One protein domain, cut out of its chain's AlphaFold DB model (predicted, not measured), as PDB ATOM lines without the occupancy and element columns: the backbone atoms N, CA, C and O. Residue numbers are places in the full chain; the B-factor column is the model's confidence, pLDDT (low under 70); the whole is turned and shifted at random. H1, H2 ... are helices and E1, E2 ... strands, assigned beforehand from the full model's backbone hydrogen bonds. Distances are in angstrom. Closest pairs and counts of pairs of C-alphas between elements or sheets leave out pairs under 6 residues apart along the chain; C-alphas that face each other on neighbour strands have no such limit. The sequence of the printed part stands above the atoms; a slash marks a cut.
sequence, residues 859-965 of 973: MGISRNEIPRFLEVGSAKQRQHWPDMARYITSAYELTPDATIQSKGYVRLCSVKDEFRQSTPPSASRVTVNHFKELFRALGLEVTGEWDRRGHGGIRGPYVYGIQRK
ATOM      1  N   MET A 859     -12.813 190.539 207.534       55.00
ATOM      2  CA  MET A 859     -12.974 189.699 206.338       55.00
ATOM      3  C   MET A 859     -13.096 190.520 205.039       55.00
ATOM      4  O   MET A 859     -13.338 189.943 203.983       55.00
ATOM      5  N   GLY A 860     -12.924 191.848 205.095       54.78
ATOM      6  CA  GLY A 860     -12.991 192.738 203.929       54.78
ATOM      7  C   GLY A 860     -14.409 193.047 203.433       54.78
ATOM      8  O   GLY A 860     -14.564 193.594 202.345       54.78
ATOM      9  N   ILE A 861     -15.441 192.704 204.207       64.44
ATOM     10  CA  ILE A 861     -16.848 192.907 203.833       64.44
ATOM     11  C   ILE A 861     -17.202 194.392 203.960       64.44
ATOM     12  O   ILE A 861     -16.876 195.029 204.966       64.44
ATOM     13  N   SER A 862     -17.879 194.959 202.955       65.81
ATOM     14  CA  SER A 862     -18.239 196.379 202.981       65.81
ATOM     15  C   SER A 862     -19.245 196.676 204.098       65.81
ATOM     16  O   SER A 862     -20.108 195.852 204.410       65.81
ATOM     17  N   ARG A 863     -19.188 197.883 204.691       63.16
ATOM     18  CA  ARG A 863     -20.112 198.300 205.773       63.16
ATOM     19  C   ARG A 863     -21.592 198.097 205.421       63.16
ATOM     20  O   ARG A 863     -22.385 197.801 206.310       63.16
ATOM     21  N   ASN A 864     -21.938 198.209 204.141       60.88
ATOM     22  CA  ASN A 864     -23.306 198.104 203.636       60.88
ATOM     23  C   ASN A 864     -23.804 196.645 203.563       60.88
ATOM     24  O   ASN A 864     -25.008 196.405 203.552       60.88
ATOM     25  N   GLU A 865     -22.896 195.666 203.538       60.28
ATOM     26  CA  GLU A 865     -23.210 194.233 203.445       60.28
ATOM     27  C   GLU A 865     -23.203 193.526 204.808       60.28
ATOM     28  O   GLU A 865     -23.761 192.434 204.935       60.28
ATOM     29  N   ILE A 866     -22.640 194.155 205.848       66.12
ATOM     30  CA  ILE A 866     -22.584 193.607 207.214       66.12
ATOM     31  C   ILE A 866     -23.963 193.140 207.731       66.12
ATOM     32  O   ILE A 866     -24.015 192.030 208.263       66.12
ATOM     33  N   PRO A 867     -25.090 193.865 207.552       60.81
ATOM     34  CA  PRO A 867     -26.399 193.377 208.000       60.81
ATOM     35  C   PRO A 867     -26.768 192.024 207.369       60.81
ATOM     36  O   PRO A 867     -27.107 191.077 208.076       60.81
ATOM     37  N   ARG A 868     -26.585 191.901 206.050       59.72
ATOM     38  CA  ARG A 868     -26.856 190.686 205.264       59.72
ATOM     39  C   ARG A 868     -25.917 189.532 205.629       59.72
ATOM     40  O   ARG A 868     -26.319 188.374 205.607       59.72
ATOM     41  N   PHE A 869     -24.674 189.832 206.001       62.81
ATOM     42  CA  PHE A 869     -23.719 188.853 206.529       62.81
ATOM     43  C   PHE A 869     -24.119 188.348 207.929       62.81
ATOM     44  O   PHE A 869     -24.017 187.154 208.217       62.81
ATOM     45  N   LEU A 870     -24.636 189.229 208.793       60.97
ATOM     46  CA  LEU A 870     -25.077 188.883 210.149       60.97
ATOM     47  C   LEU A 870     -26.395 188.087 210.191       60.97
ATOM     48  O   LEU A 870     -26.632 187.382 211.180       60.97
ATOM     49  N   GLU A 871     -27.195 188.112 209.124       62.69
ATOM     50  CA  GLU A 871     -28.337 187.205 208.916       62.69
ATOM     51  C   GLU A 871     -27.912 185.747 208.636       62.69
ATOM     52  O   GLU A 871     -28.689 184.818 208.875       62.69
ATOM     53  N   VAL A 872     -26.681 185.500 208.163       58.34
ATOM     54  CA  VAL A 872     -26.231 184.154 207.764       58.34
ATOM     55  C   VAL A 872     -25.569 183.406 208.927       58.34
ATOM     56  O   VAL A 872     -24.481 183.751 209.391       58.34
ATOM     57  N   GLY A 873     -26.204 182.312 209.359       58.53
ATOM     58  CA  GLY A 873     -25.685 181.391 210.379       58.53
ATOM     59  C   GLY A 873     -25.869 181.871 211.826       58.53
ATOM     60  O   GLY A 873     -26.187 183.026 212.092       58.53
ATOM     61  N   SER A 874     -25.678 180.972 212.797       63.53
ATOM     62  CA  SER A 874     -25.688 181.346 214.219       63.53
ATOM     63  C   SER A 874     -24.326 181.883 214.676       63.53
ATOM     64  O   SER A 874     -23.284 181.514 214.134       63.53
ATOM     65  N   ALA A 875     -24.307 182.688 215.745       62.75
ATOM     66  CA  ALA A 875     -23.068 183.213 216.334       62.75
ATOM     67  C   ALA A 875     -22.035 182.110 216.666       62.75
ATOM     68  O   ALA A 875     -20.834 182.304 216.499       62.75
ATOM     69  N   LYS A 876     -22.503 180.913 217.048       63.97
ATOM     70  CA  LYS A 876     -21.655 179.744 217.337       63.97
ATOM     71  C   LYS A 876     -20.994 179.133 216.091       63.97
ATOM     72  O   LYS A 876     -19.974 178.468 216.218       63.97
ATOM     73  N   GLN A 877     -21.559 179.342 214.901       65.00
ATOM     74  CA  GLN A 877     -20.971 178.905 213.627       65.00
ATOM     75  C   GLN A 877     -19.970 179.937 213.090       65.00
ATOM     76  O   GLN A 877     -18.935 179.553 212.546       65.00
ATOM     77  N   ARG A 878     -20.245 181.234 213.305       69.62
ATOM     78  CA  ARG A 878     -19.373 182.343 212.881       69.62
ATOM     79  C   ARG A 878     -18.043 182.418 213.639       69.62
ATOM     80  O   ARG A 878     -17.067 182.888 213.068       69.62
ATOM     81  N   GLN A 879     -17.965 181.856 214.849       77.19
ATOM     82  CA  GLN A 879     -16.751 181.800 215.684       77.19
ATOM     83  C   GLN A 879     -15.475 181.338 214.943       77.19
ATOM     84  O   GLN A 879     -14.380 181.767 215.289       77.19
ATOM     85  N   HIS A 880     -15.593 180.463 213.938       77.50
ATOM     86  CA  HIS A 880     -14.448 179.934 213.183       77.50
ATOM     87  C   HIS A 880     -14.168 180.668 211.861       77.50
ATOM     88  O   HIS A 880     -13.144 180.418 211.223       77.50
ATOM     89  N   TRP A 881     -15.053 181.571 211.431       82.88
ATOM     90  CA  TRP A 881     -14.946 182.245 210.136       82.88
ATOM     91  C   TRP A 881     -13.689 183.123 209.985       82.88
ATOM     92  O   TRP A 881     -13.105 183.056 208.906       82.88
ATOM     93  N   PRO A 882     -13.184 183.858 211.003       77.38
ATOM     94  CA  PRO A 882     -11.949 184.637 210.854       77.38
ATOM     95  C   PRO A 882     -10.709 183.782 210.535       77.38
ATOM     96  O   PRO A 882      -9.876 184.186 209.724       77.38
ATOM     97  N   ASP A 883     -10.586 182.594 211.141       78.62
ATOM     98  CA  ASP A 883      -9.485 181.661 210.856       78.62
ATOM     99  C   ASP A 883      -9.643 181.018 209.478       78.62
ATOM    100  O   ASP A 883      -8.689 180.950 208.703       78.62
ATOM    101  N   MET A 884     -10.865 180.591 209.147       84.69
ATOM    102  CA  MET A 884     -11.181 180.005 207.845       84.69
ATOM    103  C   MET A 884     -10.952 181.007 206.706       84.69
ATOM    104  O   MET A 884     -10.379 180.632 205.690       84.69
ATOM    105  N   ALA A 885     -11.331 182.277 206.878       80.44
ATOM    106  CA  ALA A 885     -11.105 183.337 205.899       80.44
ATOM    107  C   ALA A 885      -9.607 183.614 205.692       80.44
ATOM    108  O   ALA A 885      -9.161 183.635 204.550       80.44
ATOM    109  N   ARG A 886      -8.812 183.727 206.772       78.50
ATOM    110  CA  ARG A 886      -7.340 183.862 206.698       78.50
ATOM    111  C   ARG A 886      -6.656 182.666 206.019       78.50
ATOM    112  O   ARG A 886      -5.673 182.835 205.300       78.50
ATOM    113  N   TYR A 887      -7.176 181.456 206.212       85.12
ATOM    114  CA  TYR A 887      -6.684 180.277 205.497       85.12
ATOM    115  C   TYR A 887      -7.082 180.295 204.011       85.12
ATOM    116  O   TYR A 887      -6.240 180.081 203.143       85.12
ATOM    117  N   ILE A 888      -8.343 180.604 203.696       85.12
ATOM    118  CA  ILE A 888      -8.835 180.648 202.314       85.12
ATOM    119  C   ILE A 888      -8.077 181.709 201.507       85.12
ATOM    120  O   ILE A 888      -7.618 181.401 200.413       85.12
ATOM    121  N   THR A 889      -7.864 182.915 202.041       80.81
ATOM    122  CA  THR A 889      -7.140 183.979 201.321       80.81
ATOM    123  C   THR A 889      -5.634 183.734 201.200       80.81
ATOM    124  O   THR A 889      -5.010 184.305 200.303       80.81
ATOM    125  N   SER A 890      -5.035 182.876 202.034       80.81
ATOM    126  CA  SER A 890      -3.625 182.482 201.889       80.81
ATOM    127  C   SER A 890      -3.427 181.308 200.920       80.81
ATOM    128  O   SER A 890      -2.501 181.355 200.114       80.81
ATOM    129  N   ALA A 891      -4.309 180.301 200.929       82.69
ATOM    130  CA  ALA A 891      -4.177 179.089 200.110       82.69
ATOM    131  C   ALA A 891      -4.924 179.121 198.757       82.69
ATOM    132  O   ALA A 891      -4.582 178.355 197.851       82.69
ATOM    133  N   TYR A 892      -5.928 179.987 198.600       86.75
ATOM    134  CA  TYR A 892      -6.783 180.069 197.413       86.75
ATOM    135  C   TYR A 892      -6.909 181.506 196.884       86.75
ATOM    136  O   TYR A 892      -6.642 182.492 197.576       86.75
ATOM    137  N   GLU A 893      -7.315 181.610 195.625       83.06
ATOM    138  CA  GLU A 893      -7.625 182.844 194.904       83.06
ATOM    139  C   GLU A 893      -8.997 182.733 194.231       83.06
ATOM    140  O   GLU A 893      -9.467 181.629 193.951       83.06
ATOM    141  N   LEU A 894      -9.661 183.872 194.018       78.06
ATOM    142  CA  LEU A 894     -10.968 183.928 193.360       78.06
ATOM    143  C   LEU A 894     -10.799 183.776 191.845       78.06
ATOM    144  O   LEU A 894      -9.953 184.439 191.247       78.06
ATOM    145  N   THR A 895     -11.632 182.945 191.222       74.94
ATOM    146  CA  THR A 895     -11.697 182.797 189.762       74.94
ATOM    147  C   THR A 895     -12.968 183.446 189.202       74.94
ATOM    148  O   THR A 895     -14.010 183.416 189.856       74.94
ATOM    149  N   PRO A 896     -12.923 184.026 187.985       65.38
ATOM    150  CA  PRO A 896     -14.082 184.700 187.392       65.38
ATOM    151  C   PRO A 896     -15.210 183.737 186.987       65.38
ATOM    152  O   PRO A 896     -16.356 184.160 186.852       65.38
ATOM    153  N   ASP A 897     -14.919 182.444 186.812       65.06
ATOM    154  CA  ASP A 897     -15.929 181.417 186.540       65.06
ATOM    155  C   ASP A 897     -16.454 180.804 187.849       65.06
ATOM    156  O   ASP A 897     -16.024 179.746 188.312       65.06
ATOM    157  N   ALA A 898     -17.400 181.517 188.460       62.94
ATOM    158  CA  ALA A 898     -18.064 181.119 189.700       62.94
ATOM    159  C   ALA A 898     -19.289 180.202 189.494       62.94
ATOM    160  O   ALA A 898     -20.071 180.011 190.425       62.94
ATOM    161  N   THR A 899     -19.488 179.654 188.289       66.19
ATOM    162  CA  THR A 899     -20.730 178.959 187.913       66.19
ATOM    163  C   THR A 899     -20.667 177.442 188.113       66.19
ATOM    164  O   THR A 899     -19.638 176.812 187.878       66.19
ATOM    165  N   ILE A 900     -21.807 176.804 188.404       61.44
ATOM    166  CA  ILE A 900     -21.960 175.331 188.404       61.44
ATOM    167  C   ILE A 900     -21.690 174.640 187.051       61.44
ATOM    168  O   ILE A 900     -21.738 173.411 186.967       61.44
ATOM    169  N   GLN A 901     -21.433 175.400 185.981       59.47
ATOM    170  CA  GLN A 901     -21.003 174.868 184.682       59.47
ATOM    171  C   GLN A 901     -19.472 174.810 184.547       59.47
ATOM    172  O   GLN A 901     -18.972 174.161 183.627       59.47
ATOM    173  N   SER A 902     -18.731 175.423 185.476       62.31
ATOM    174  CA  SER A 902     -17.273 175.448 185.459       62.31
ATOM    175  C   SER A 902     -16.639 174.067 185.638       62.31
ATOM    176  O   SER A 902     -17.106 173.220 186.409       62.31
ATOM    177  N   LYS A 903     -15.480 173.880 184.996       62.66
ATOM    178  CA  LYS A 903     -14.517 172.828 185.358       62.66
ATOM    179  C   LYS A 903     -13.672 173.207 186.588       62.66
ATOM    180  O   LYS A 903     -13.090 172.316 187.203       62.66
ATOM    181  N   GLY A 904     -13.608 174.488 186.957       68.00
ATOM    182  CA  GLY A 904     -12.901 174.996 188.133       68.00
ATOM    183  C   GLY A 904     -13.735 174.844 189.403       68.00
ATOM    184  O   GLY A 904     -14.463 175.755 189.790       68.00
ATOM    185  N   TYR A 905     -13.639 173.682 190.053       79.75
ATOM    186  CA  TYR A 905     -14.335 173.399 191.310       79.75
ATOM    187  C   TYR A 905     -13.370 172.935 192.404       79.75
ATOM    188  O   TYR A 905     -12.466 172.132 192.174       79.75
ATOM    189  N   VAL A 906     -13.614 173.378 193.636       83.94
ATOM    190  CA  VAL A 906     -12.864 172.951 194.822       83.94
ATOM    191  C   VAL A 906     -13.765 172.107 195.722       83.94
ATOM    192  O   VAL A 906     -14.914 172.442 196.012       83.94
ATOM    193  N   ARG A 907     -13.257 170.957 196.175       86.31
ATOM    194  CA  ARG A 907     -14.011 170.008 197.006       86.31
ATOM    195  C   ARG A 907     -13.928 170.394 198.479       86.31
ATOM    196  O   ARG A 907     -12.855 170.335 199.072       86.31
ATOM    197  N   LEU A 908     -15.068 170.691 199.105       88.06
ATOM    198  CA  LEU A 908     -15.106 171.213 200.482       88.06
ATOM    199  C   LEU A 908     -14.574 170.243 201.545       88.06
ATOM    200  O   LEU A 908     -14.180 170.678 202.625       88.06
ATOM    201  N   CYS A 909     -14.542 168.937 201.261       83.25
ATOM    202  CA  CYS A 909     -13.848 167.984 202.126       83.25
ATOM    203  C   CYS A 909     -12.345 168.286 202.185       83.25
ATOM    204  O   CYS A 909     -11.817 168.379 203.287       83.25
ATOM    205  N   SER A 910     -11.702 168.512 201.032       84.56
ATOM    206  CA  SER A 910     -10.273 168.827 200.937       84.56
ATOM    207  C   SER A 910      -9.947 170.112 201.694       84.56
ATOM    208  O   SER A 910      -9.163 170.053 202.630       84.56
ATOM    209  N   VAL A 911     -10.655 171.218 201.418       87.31
ATOM    210  CA  VAL A 911     -10.462 172.505 202.128       87.31
ATOM    211  C   VAL A 911     -10.560 172.329 203.648       87.31
ATOM    212  O   VAL A 911      -9.743 172.850 204.399       87.31
ATOM    213  N   LYS A 912     -11.541 171.544 204.118       89.12
ATOM    214  CA  LYS A 912     -11.749 171.257 205.544       89.12
ATOM    215  C   LYS A 912     -10.662 170.350 206.136       89.12
ATOM    216  O   LYS A 912     -10.388 170.461 207.327       89.12
ATOM    217  N   ASP A 913     -10.093 169.423 205.369       84.88
ATOM    218  CA  ASP A 913      -9.020 168.533 205.829       84.88
ATOM    219  C   ASP A 913      -7.650 169.224 205.799       84.88
ATOM    220  O   ASP A 913      -6.856 169.011 206.710       84.88
ATOM    221  N   GLU A 914      -7.399 170.100 204.826       84.31
ATOM    222  CA  GLU A 914      -6.192 170.929 204.740       84.31
ATOM    223  C   GLU A 914      -6.196 172.033 205.813       84.31
ATOM    224  O   GLU A 914      -5.221 172.160 206.550       84.31
ATOM    225  N   PHE A 915      -7.323 172.730 206.023       85.94
ATOM    226  CA  PHE A 915      -7.491 173.697 207.122       85.94
ATOM    227  C   PHE A 915      -7.199 173.086 208.505       85.94
ATOM    228  O   PHE A 915      -6.572 173.705 209.360       85.94
ATOM    229  N   ARG A 916      -7.621 171.835 208.731       83.94
ATOM    230  CA  ARG A 916      -7.347 171.092 209.974       83.94
ATOM    231  C   ARG A 916      -5.874 170.714 210.161       83.94
ATOM    232  O   ARG A 916      -5.501 170.372 211.276       83.94
ATOM    233  N   GLN A 917      -5.070 170.738 209.099       81.12
ATOM    234  CA  GLN A 917      -3.626 170.489 209.145       81.12
ATOM    235  C   GLN A 917      -2.831 171.796 209.299       81.12
ATOM    236  O   GLN A 917      -1.759 171.786 209.893       81.12
ATOM    237  N   SER A 918      -3.361 172.924 208.816       75.56
ATOM    238  CA  SER A 918      -2.715 174.246 208.874       75.56
ATOM    239  C   SER A 918      -3.004 175.064 210.140       75.56
ATOM    240  O   SER A 918      -2.602 176.225 210.217       75.56
ATOM    241  N   THR A 919      -3.795 174.559 211.091       71.81
ATOM    242  CA  THR A 919      -4.416 175.399 212.136       71.81
ATOM    243  C   THR A 919      -4.528 174.643 213.472       71.81
ATOM    244  O   THR A 919      -4.817 173.447 213.458       71.81
ATOM    245  N   PRO A 920      -4.282 175.298 214.633       63.62
ATOM    246  CA  PRO A 920      -4.191 174.649 215.951       63.62
ATOM    247  C   PRO A 920      -5.441 173.854 216.402       63.62
ATOM    248  O   PRO A 920      -6.516 173.990 215.814       63.62
ATOM    249  N   PRO A 921      -5.342 173.042 217.484       58.19
ATOM    250  CA  PRO A 921      -6.317 171.995 217.835       58.19
ATOM    251  C   PRO A 921      -7.794 172.401 217.975       58.19
ATOM    252  O   PRO A 921      -8.670 171.538 217.891       58.19
ATOM    253  N   SER A 922      -8.112 173.688 218.140       58.28
ATOM    254  CA  SER A 922      -9.483 174.216 218.071       58.28
ATOM    255  C   SER A 922     -10.171 173.929 216.722       58.28
ATOM    256  O   SER A 922     -11.375 173.661 216.694       58.28
ATOM    257  N   ALA A 923      -9.412 173.882 215.620       60.66
ATOM    258  CA  ALA A 923      -9.901 173.574 214.273       60.66
ATOM    259  C   ALA A 923     -10.462 172.143 214.122       60.66
ATOM    260  O   ALA A 923     -11.256 171.876 213.215       60.66
ATOM    261  N   SER A 924     -10.134 171.225 215.041       64.81
ATOM    262  CA  SER A 924     -10.627 169.833 215.060       64.81
ATOM    263  C   SER A 924     -12.159 169.703 215.063       64.81
ATOM    264  O   SER A 924     -12.696 168.672 214.643       64.81
ATOM    265  N   ARG A 925     -12.881 170.749 215.490       75.19
ATOM    266  CA  ARG A 925     -14.353 170.802 215.524       75.19
ATOM    267  C   ARG A 925     -14.991 171.342 214.236       75.19
ATOM    268  O   ARG A 925     -16.177 171.106 214.020       75.19
ATOM    269  N   VAL A 926     -14.232 171.989 213.347       80.62
ATOM    270  CA  VAL A 926     -14.765 172.593 212.112       80.62
ATOM    271  C   VAL A 926     -15.173 171.510 211.109       80.62
ATOM    272  O   VAL A 926     -14.403 170.598 210.797       80.62
ATOM    273  N   THR A 927     -16.404 171.592 210.604       86.12
ATOM    274  CA  THR A 927     -16.998 170.612 209.675       86.12
ATOM    275  C   THR A 927     -17.248 171.216 208.295       86.12
ATOM    276  O   THR A 927     -17.295 172.434 208.139       86.12
ATOM    277  N   VAL A 928     -17.494 170.364 207.292       84.81
ATOM    278  CA  VAL A 928     -17.816 170.780 205.910       84.81
ATOM    279  C   VAL A 928     -18.968 171.797 205.851       84.81
ATOM    280  O   VAL A 928     -18.966 172.670 204.988       84.81
ATOM    281  N   ASN A 929     -19.936 171.735 206.774       84.31
ATOM    282  CA  ASN A 929     -21.069 172.664 206.780       84.31
ATOM    283  C   ASN A 929     -20.676 174.095 207.171       84.31
ATOM    284  O   ASN A 929     -21.246 175.022 206.612       84.31
ATOM    285  N   HIS A 930     -19.647 174.280 208.005       86.38
ATOM    286  CA  HIS A 930     -19.128 175.614 208.327       86.38
ATOM    287  C   HIS A 930     -18.551 176.286 207.069       86.38
ATOM    288  O   HIS A 930     -18.816 177.459 206.817       86.38
ATOM    289  N   PHE A 931     -17.826 175.528 206.233       86.19
ATOM    290  CA  PHE A 931     -17.334 176.016 204.938       86.19
ATOM    291  C   PHE A 931     -18.479 176.323 203.964       86.19
ATOM    292  O   PHE A 931     -18.446 177.363 203.317       86.19
ATOM    293  N   LYS A 932     -19.523 175.479 203.887       86.25
ATOM    294  CA  LYS A 932     -20.714 175.785 203.067       86.25
ATOM    295  C   LYS A 932     -21.377 177.101 203.480       86.25
ATOM    296  O   LYS A 932     -21.889 177.808 202.622       86.25
ATOM    297  N   GLU A 933     -21.432 177.396 204.775       82.94
ATOM    298  CA  GLU A 933     -22.069 178.607 205.299       82.94
ATOM    299  C   GLU A 933     -21.218 179.850 205.032       82.94
ATOM    300  O   GLU A 933     -21.751 180.820 204.501       82.94
ATOM    301  N   LEU A 934     -19.901 179.782 205.268       84.88
ATOM    302  CA  LEU A 934     -18.970 180.860 204.923       84.88
ATOM    303  C   LEU A 934     -18.991 181.169 203.415       84.88
ATOM    304  O   LEU A 934     -19.167 182.319 203.030       84.88
ATOM    305  N   PHE A 935     -18.880 180.158 202.548       86.50
ATOM    306  CA  PHE A 935     -18.868 180.387 201.098       86.50
ATOM    307  C   PHE A 935     -20.201 180.928 200.557       86.50
ATOM    308  O   PHE A 935     -20.185 181.747 199.643       86.50
ATOM    309  N   ARG A 936     -21.345 180.566 201.158       80.69
ATOM    310  CA  ARG A 936     -22.645 181.192 200.844       80.69
ATOM    311  C   ARG A 936     -22.744 182.635 201.334       80.69
ATOM    312  O   ARG A 936     -23.345 183.450 200.645       80.69
ATOM    313  N   ALA A 937     -22.175 182.952 202.500       75.56
ATOM    314  CA  ALA A 937     -22.102 184.327 202.998       75.56
ATOM    315  C   ALA A 937     -21.230 185.212 202.084       75.56
ATOM    316  O   ALA A 937     -21.544 186.381 201.892       75.56
ATOM    317  N   LEU A 938     -20.202 184.625 201.460       74.00
ATOM    318  CA  LEU A 938     -19.363 185.231 200.416       74.00
ATOM    319  C   LEU A 938     -19.981 185.165 198.998       74.00
ATOM    320  O   LEU A 938     -19.311 185.498 198.025       74.00
ATOM    321  N   GLY A 939     -21.231 184.714 198.850       74.19
ATOM    322  CA  GLY A 939     -21.952 184.690 197.571       74.19
ATOM    323  C   GLY A 939     -21.530 183.614 196.557       74.19
ATOM    324  O   GLY A 939     -22.090 183.585 195.462       74.19
ATOM    325  N   LEU A 940     -20.596 182.717 196.891       80.56
ATOM    326  CA  LEU A 940     -20.116 181.669 195.980       80.56
ATOM    327  C   LEU A 940     -21.103 180.496 195.861       80.56
ATOM    328  O   LEU A 940     -21.769 180.109 196.829       80.56
ATOM    329  N   GLU A 941     -21.176 179.881 194.675       80.19
ATOM    330  CA  GLU A 941     -22.071 178.747 194.429       80.19
ATOM    331  C   GLU A 941     -21.523 177.450 195.058       80.19
ATOM    332  O   GLU A 941     -20.388 177.039 194.809       80.19
ATOM    333  N   VAL A 942     -22.345 176.791 195.887       82.75
ATOM    334  CA  VAL A 942     -21.958 175.626 196.704       82.75
ATOM    335  C   VAL A 942     -22.958 174.479 196.547       82.75
ATOM    336  O   VAL A 942     -24.142 174.628 196.863       82.75
ATOM    337  N   THR A 943     -22.485 173.297 196.141       80.56
ATOM    338  CA  THR A 943     -23.357 172.143 195.850       80.56
ATOM    339  C   THR A 943     -23.842 171.387 197.097       80.56
ATOM    340  O   THR A 943     -23.339 171.524 198.218       80.56
ATOM    341  N   GLY A 944     -24.875 170.559 196.901       72.75
ATOM    342  CA  GLY A 944     -25.437 169.693 197.938       72.75
ATOM    343  C   GLY A 944     -24.531 168.513 198.320       72.75
ATOM    344  O   GLY A 944     -23.611 168.138 197.602       72.75
ATOM    345  N   GLU A 945     -24.831 167.862 199.447       61.91
ATOM    346  CA  GLU A 945     -24.002 166.784 200.027       61.91
ATOM    347  C   GLU A 945     -23.778 165.559 199.131       61.91
ATOM    348  O   GLU A 945     -22.816 164.819 199.330       61.91
ATOM    349  N   TRP A 946     -24.666 165.341 198.164       57.38
ATOM    350  CA  TRP A 946     -24.744 164.116 197.369       57.38
ATOM    351  C   TRP A 946     -24.682 164.364 195.859       57.38
ATOM    352  O   TRP A 946     -25.139 163.514 195.087       57.38
ATOM    353  N   ASP A 947     -24.123 165.501 195.434       62.84
ATOM    354  CA  ASP A 947     -23.946 165.789 194.010       62.84
ATOM    355  C   ASP A 947     -22.948 164.821 193.337       62.84
ATOM    356  O   ASP A 947     -22.095 164.199 193.985       62.84
ATOM    357  N   ARG A 948     -23.130 164.648 192.024       58.31
ATOM    358  CA  ARG A 948     -22.361 163.790 191.107       58.31
ATOM    359  C   ARG A 948     -22.289 164.341 189.672       58.31
ATOM    360  O   ARG A 948     -21.838 163.619 188.785       58.31
ATOM    361  N   ARG A 949     -22.818 165.540 189.397       55.41
ATOM    362  CA  ARG A 949     -22.797 166.147 188.052       55.41
ATOM    363  C   ARG A 949     -21.352 166.400 187.609       55.41
ATOM    364  O   ARG A 949     -20.570 166.876 188.419       55.41
ATOM    365  N   GLY A 950     -21.024 166.081 186.352       55.19
ATOM    366  CA  GLY A 950     -19.750 166.392 185.673       55.19
ATOM    367  C   GLY A 950     -18.492 165.664 186.179       55.19
ATOM    368  O   GLY A 950     -17.728 165.108 185.395       55.19
ATOM    369  N   HIS A 951     -18.293 165.628 187.493       57.34
ATOM    370  CA  HIS A 951     -16.979 165.570 188.136       57.34
ATOM    371  C   HIS A 951     -16.465 164.142 188.370       57.34
ATOM    372  O   HIS A 951     -16.293 163.686 189.502       57.34
ATOM    373  N   GLY A 952     -16.281 163.387 187.281       54.00
ATOM    374  CA  GLY A 952     -15.601 162.079 187.276       54.00
ATOM    375  C   GLY A 952     -16.264 160.966 188.106       54.00
ATOM    376  O   GLY A 952     -15.658 159.927 188.346       54.00
ATOM    377  N   GLY A 953     -17.498 161.168 188.581       56.25
ATOM    378  CA  GLY A 953     -18.203 160.237 189.471       56.25
ATOM    379  C   GLY A 953     -17.845 160.355 190.961       56.25
ATOM    380  O   GLY A 953     -18.384 159.595 191.776       56.25
ATOM    381  N   ILE A 954     -16.993 161.317 191.338       56.09
ATOM    382  CA  ILE A 954     -16.676 161.629 192.738       56.09
ATOM    383  C   ILE A 954     -17.934 162.186 193.429       56.09
ATOM    384  O   ILE A 954     -18.753 162.879 192.821       56.09
ATOM    385  N   ARG A 955     -18.120 161.854 194.713       66.25
ATOM    386  CA  ARG A 955     -19.262 162.310 195.526       66.25
ATOM    387  C   ARG A 955     -18.836 163.342 196.563       66.25
ATOM    388  O   ARG A 955     -17.823 163.150 197.246       66.25
ATOM    389  N   GLY A 956     -19.666 164.358 196.753       74.50
ATOM    390  CA  GLY A 956     -19.572 165.311 197.857       74.50
ATOM    391  C   GLY A 956     -19.993 166.723 197.447       74.50
ATOM    392  O   GLY A 956     -20.352 166.935 196.291       74.50
ATOM    393  N   PRO A 957     -19.947 167.678 198.389       84.56
ATOM    394  CA  PRO A 957     -20.171 169.085 198.101       84.56
ATOM    395  C   PRO A 957     -18.903 169.770 197.560       84.56
ATOM    396  O   PRO A 957     -17.785 169.529 198.037       84.56
ATOM    397  N   TYR A 958     -19.109 170.662 196.598       86.19
ATOM    398  CA  TYR A 958     -18.100 171.462 195.902       86.19
ATOM    399  C   TYR A 958     -18.430 172.955 196.034       86.19
ATOM    400  O   TYR A 958     -19.576 173.303 196.327       86.19
ATOM    401  N   VAL A 959     -17.443 173.816 195.802       86.56
ATOM    402  CA  VAL A 959     -17.595 175.267 195.611       86.56
ATOM    403  C   VAL A 959     -16.928 175.676 194.296       86.56
ATOM    404  O   VAL A 959     -15.903 175.097 193.928       86.56
ATOM    405  N   TYR A 960     -17.525 176.637 193.594       84.94
ATOM    406  CA  TYR A 960     -17.011 177.226 192.352       84.94
ATOM    407  C   TYR A 960     -16.493 178.651 192.608       84.94
ATOM    408  O   TYR A 960     -16.778 179.232 193.656       84.94
ATOM    409  N   GLY A 961     -15.723 179.217 191.676       77.94
ATOM    410  CA  GLY A 961     -15.191 180.582 191.809       77.94
ATOM    411  C   GLY A 961     -13.965 180.717 192.718       77.94
ATOM    412  O   GLY A 961     -13.601 181.834 193.078       77.94
ATOM    413  N   ILE A 962     -13.315 179.606 193.092       84.00
ATOM    414  CA  ILE A 962     -11.985 179.607 193.723       84.00
ATOM    415  C   ILE A 962     -11.051 178.567 193.096       84.00
ATOM    416  O   ILE A 962     -11.483 177.489 192.691       84.00
ATOM    417  N   GLN A 963      -9.754 178.873 193.089       84.19
ATOM    418  CA  GLN A 963      -8.656 177.995 192.666       84.19
ATOM    419  C   GLN A 963      -7.524 178.033 193.704       84.19
ATOM    420  O   GLN A 963      -7.445 178.960 194.509       84.19
ATOM    421  N   ARG A 964      -6.677 176.997 193.760       83.50
ATOM    422  CA  ARG A 964      -5.542 176.947 194.694       83.50
ATOM    423  C   ARG A 964      -4.411 177.824 194.159       83.50
ATOM    424  O   ARG A 964      -3.974 177.625 193.027       83.50
ATOM    425  N   LYS A 965      -3.882 178.723 194.990       81.50
ATOM    426  CA  LYS A 965      -2.733 179.556 194.614       81.50
ATOM    427  C   LYS A 965      -1.549 178.676 194.218       81.50
ATOM    428  O   LYS A 965      -1.187 177.748 194.943       81.50
TER     429      LYS A 965
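Overview. This is residues 859 to 965 of the 973 residues of the protein "Hypothetical protein" of Compsopogon caeruleus (UniProt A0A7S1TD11). Three short helices, H3, H4 and H6, stand crosswise to one another with few contacts, beside two tiny strand pairs, E1 with E4 and E2 with E3, which follow each other through E3 and E4. H1 and H2 lie near H6, H5 lies beyond H4, far from the middle, and a long loop, residues 938 to 957, runs from H6 to E3. The printed part has 107 residues, with six named helices and four named strands in the order H1 H2 H3 E1 E2 H4 H5 H6 E3 E4; both sheets are antiparallel, and the class is mixed, helices and strands. It is compact, with a radius of gyration of the C-alphas of 13.7 A and spans of 37 by 34 by 26 A.

Arrangement. Start at H1, residues 866 to 870, and look across to H6, residues 928 to 937: they are close but not clearly touching, with the closest C-alphas, those of Phe 869 and Ala 937, 6.0 A apart. H2, residues 875 to 878, is also close to but not clearly touching H6, at Gln 877 and His 930, whose C-alphas are 6.5 A apart. H3, residues 881 to 891, is about perpendicular to H6, at 88 degrees, and close but not clearly touching; the closest C-alphas, of Trp 881 and Leu 934, are 6.7 A apart. E1, residues 892 to 894, is antiparallel to E4, residues 962 to 964, with N 893 and O 963 at 2.9 A. E2, residues 905 to 907, is antiparallel to E3, residues 958 to 960, with N 906 and O 959 at 2.9 A. H4, residues 908 to 915, touches H6, about perpendicular at 80 degrees; the closest C-alphas, of Leu 908 and Val 928, are 6.1 A apart. H5, residues 921 to 925, is close to but not clearly touching H4, with the closest C-alphas, of Phe 915 and Ala 923, 7.5 A apart. In H1, H3, H4 and H6 every O i to N i+4 pair is within hydrogen-bond range; H5 has 0 of 1 but 2 of 2 O i to N i+3 pairs, and H2 is too short for an i+4 pair.

Along the chain. Find C-alpha 866 at (-22.584, 193.607, 207.214), where H1 begins. From C-alpha 881 at (-14.946, 182.245, 210.136), H3 runs 15.0 A; H6 is 14.5 A long and H4 10.4 A. E4 ends at C-alpha 964, (-5.542, 176.947, 194.694).

Size, cuts and confidence. The C-alphas of Arg 863 and Gly 953 are the two farthest apart, at 41.5 A. The printed part has no cut, and H6 to E3 is its long link. The model's mean pLDDT over the printed part is 73.2; look for values under 70 at residues 859 to 878, 896 to 904, 920 to 924 and 945 to 955.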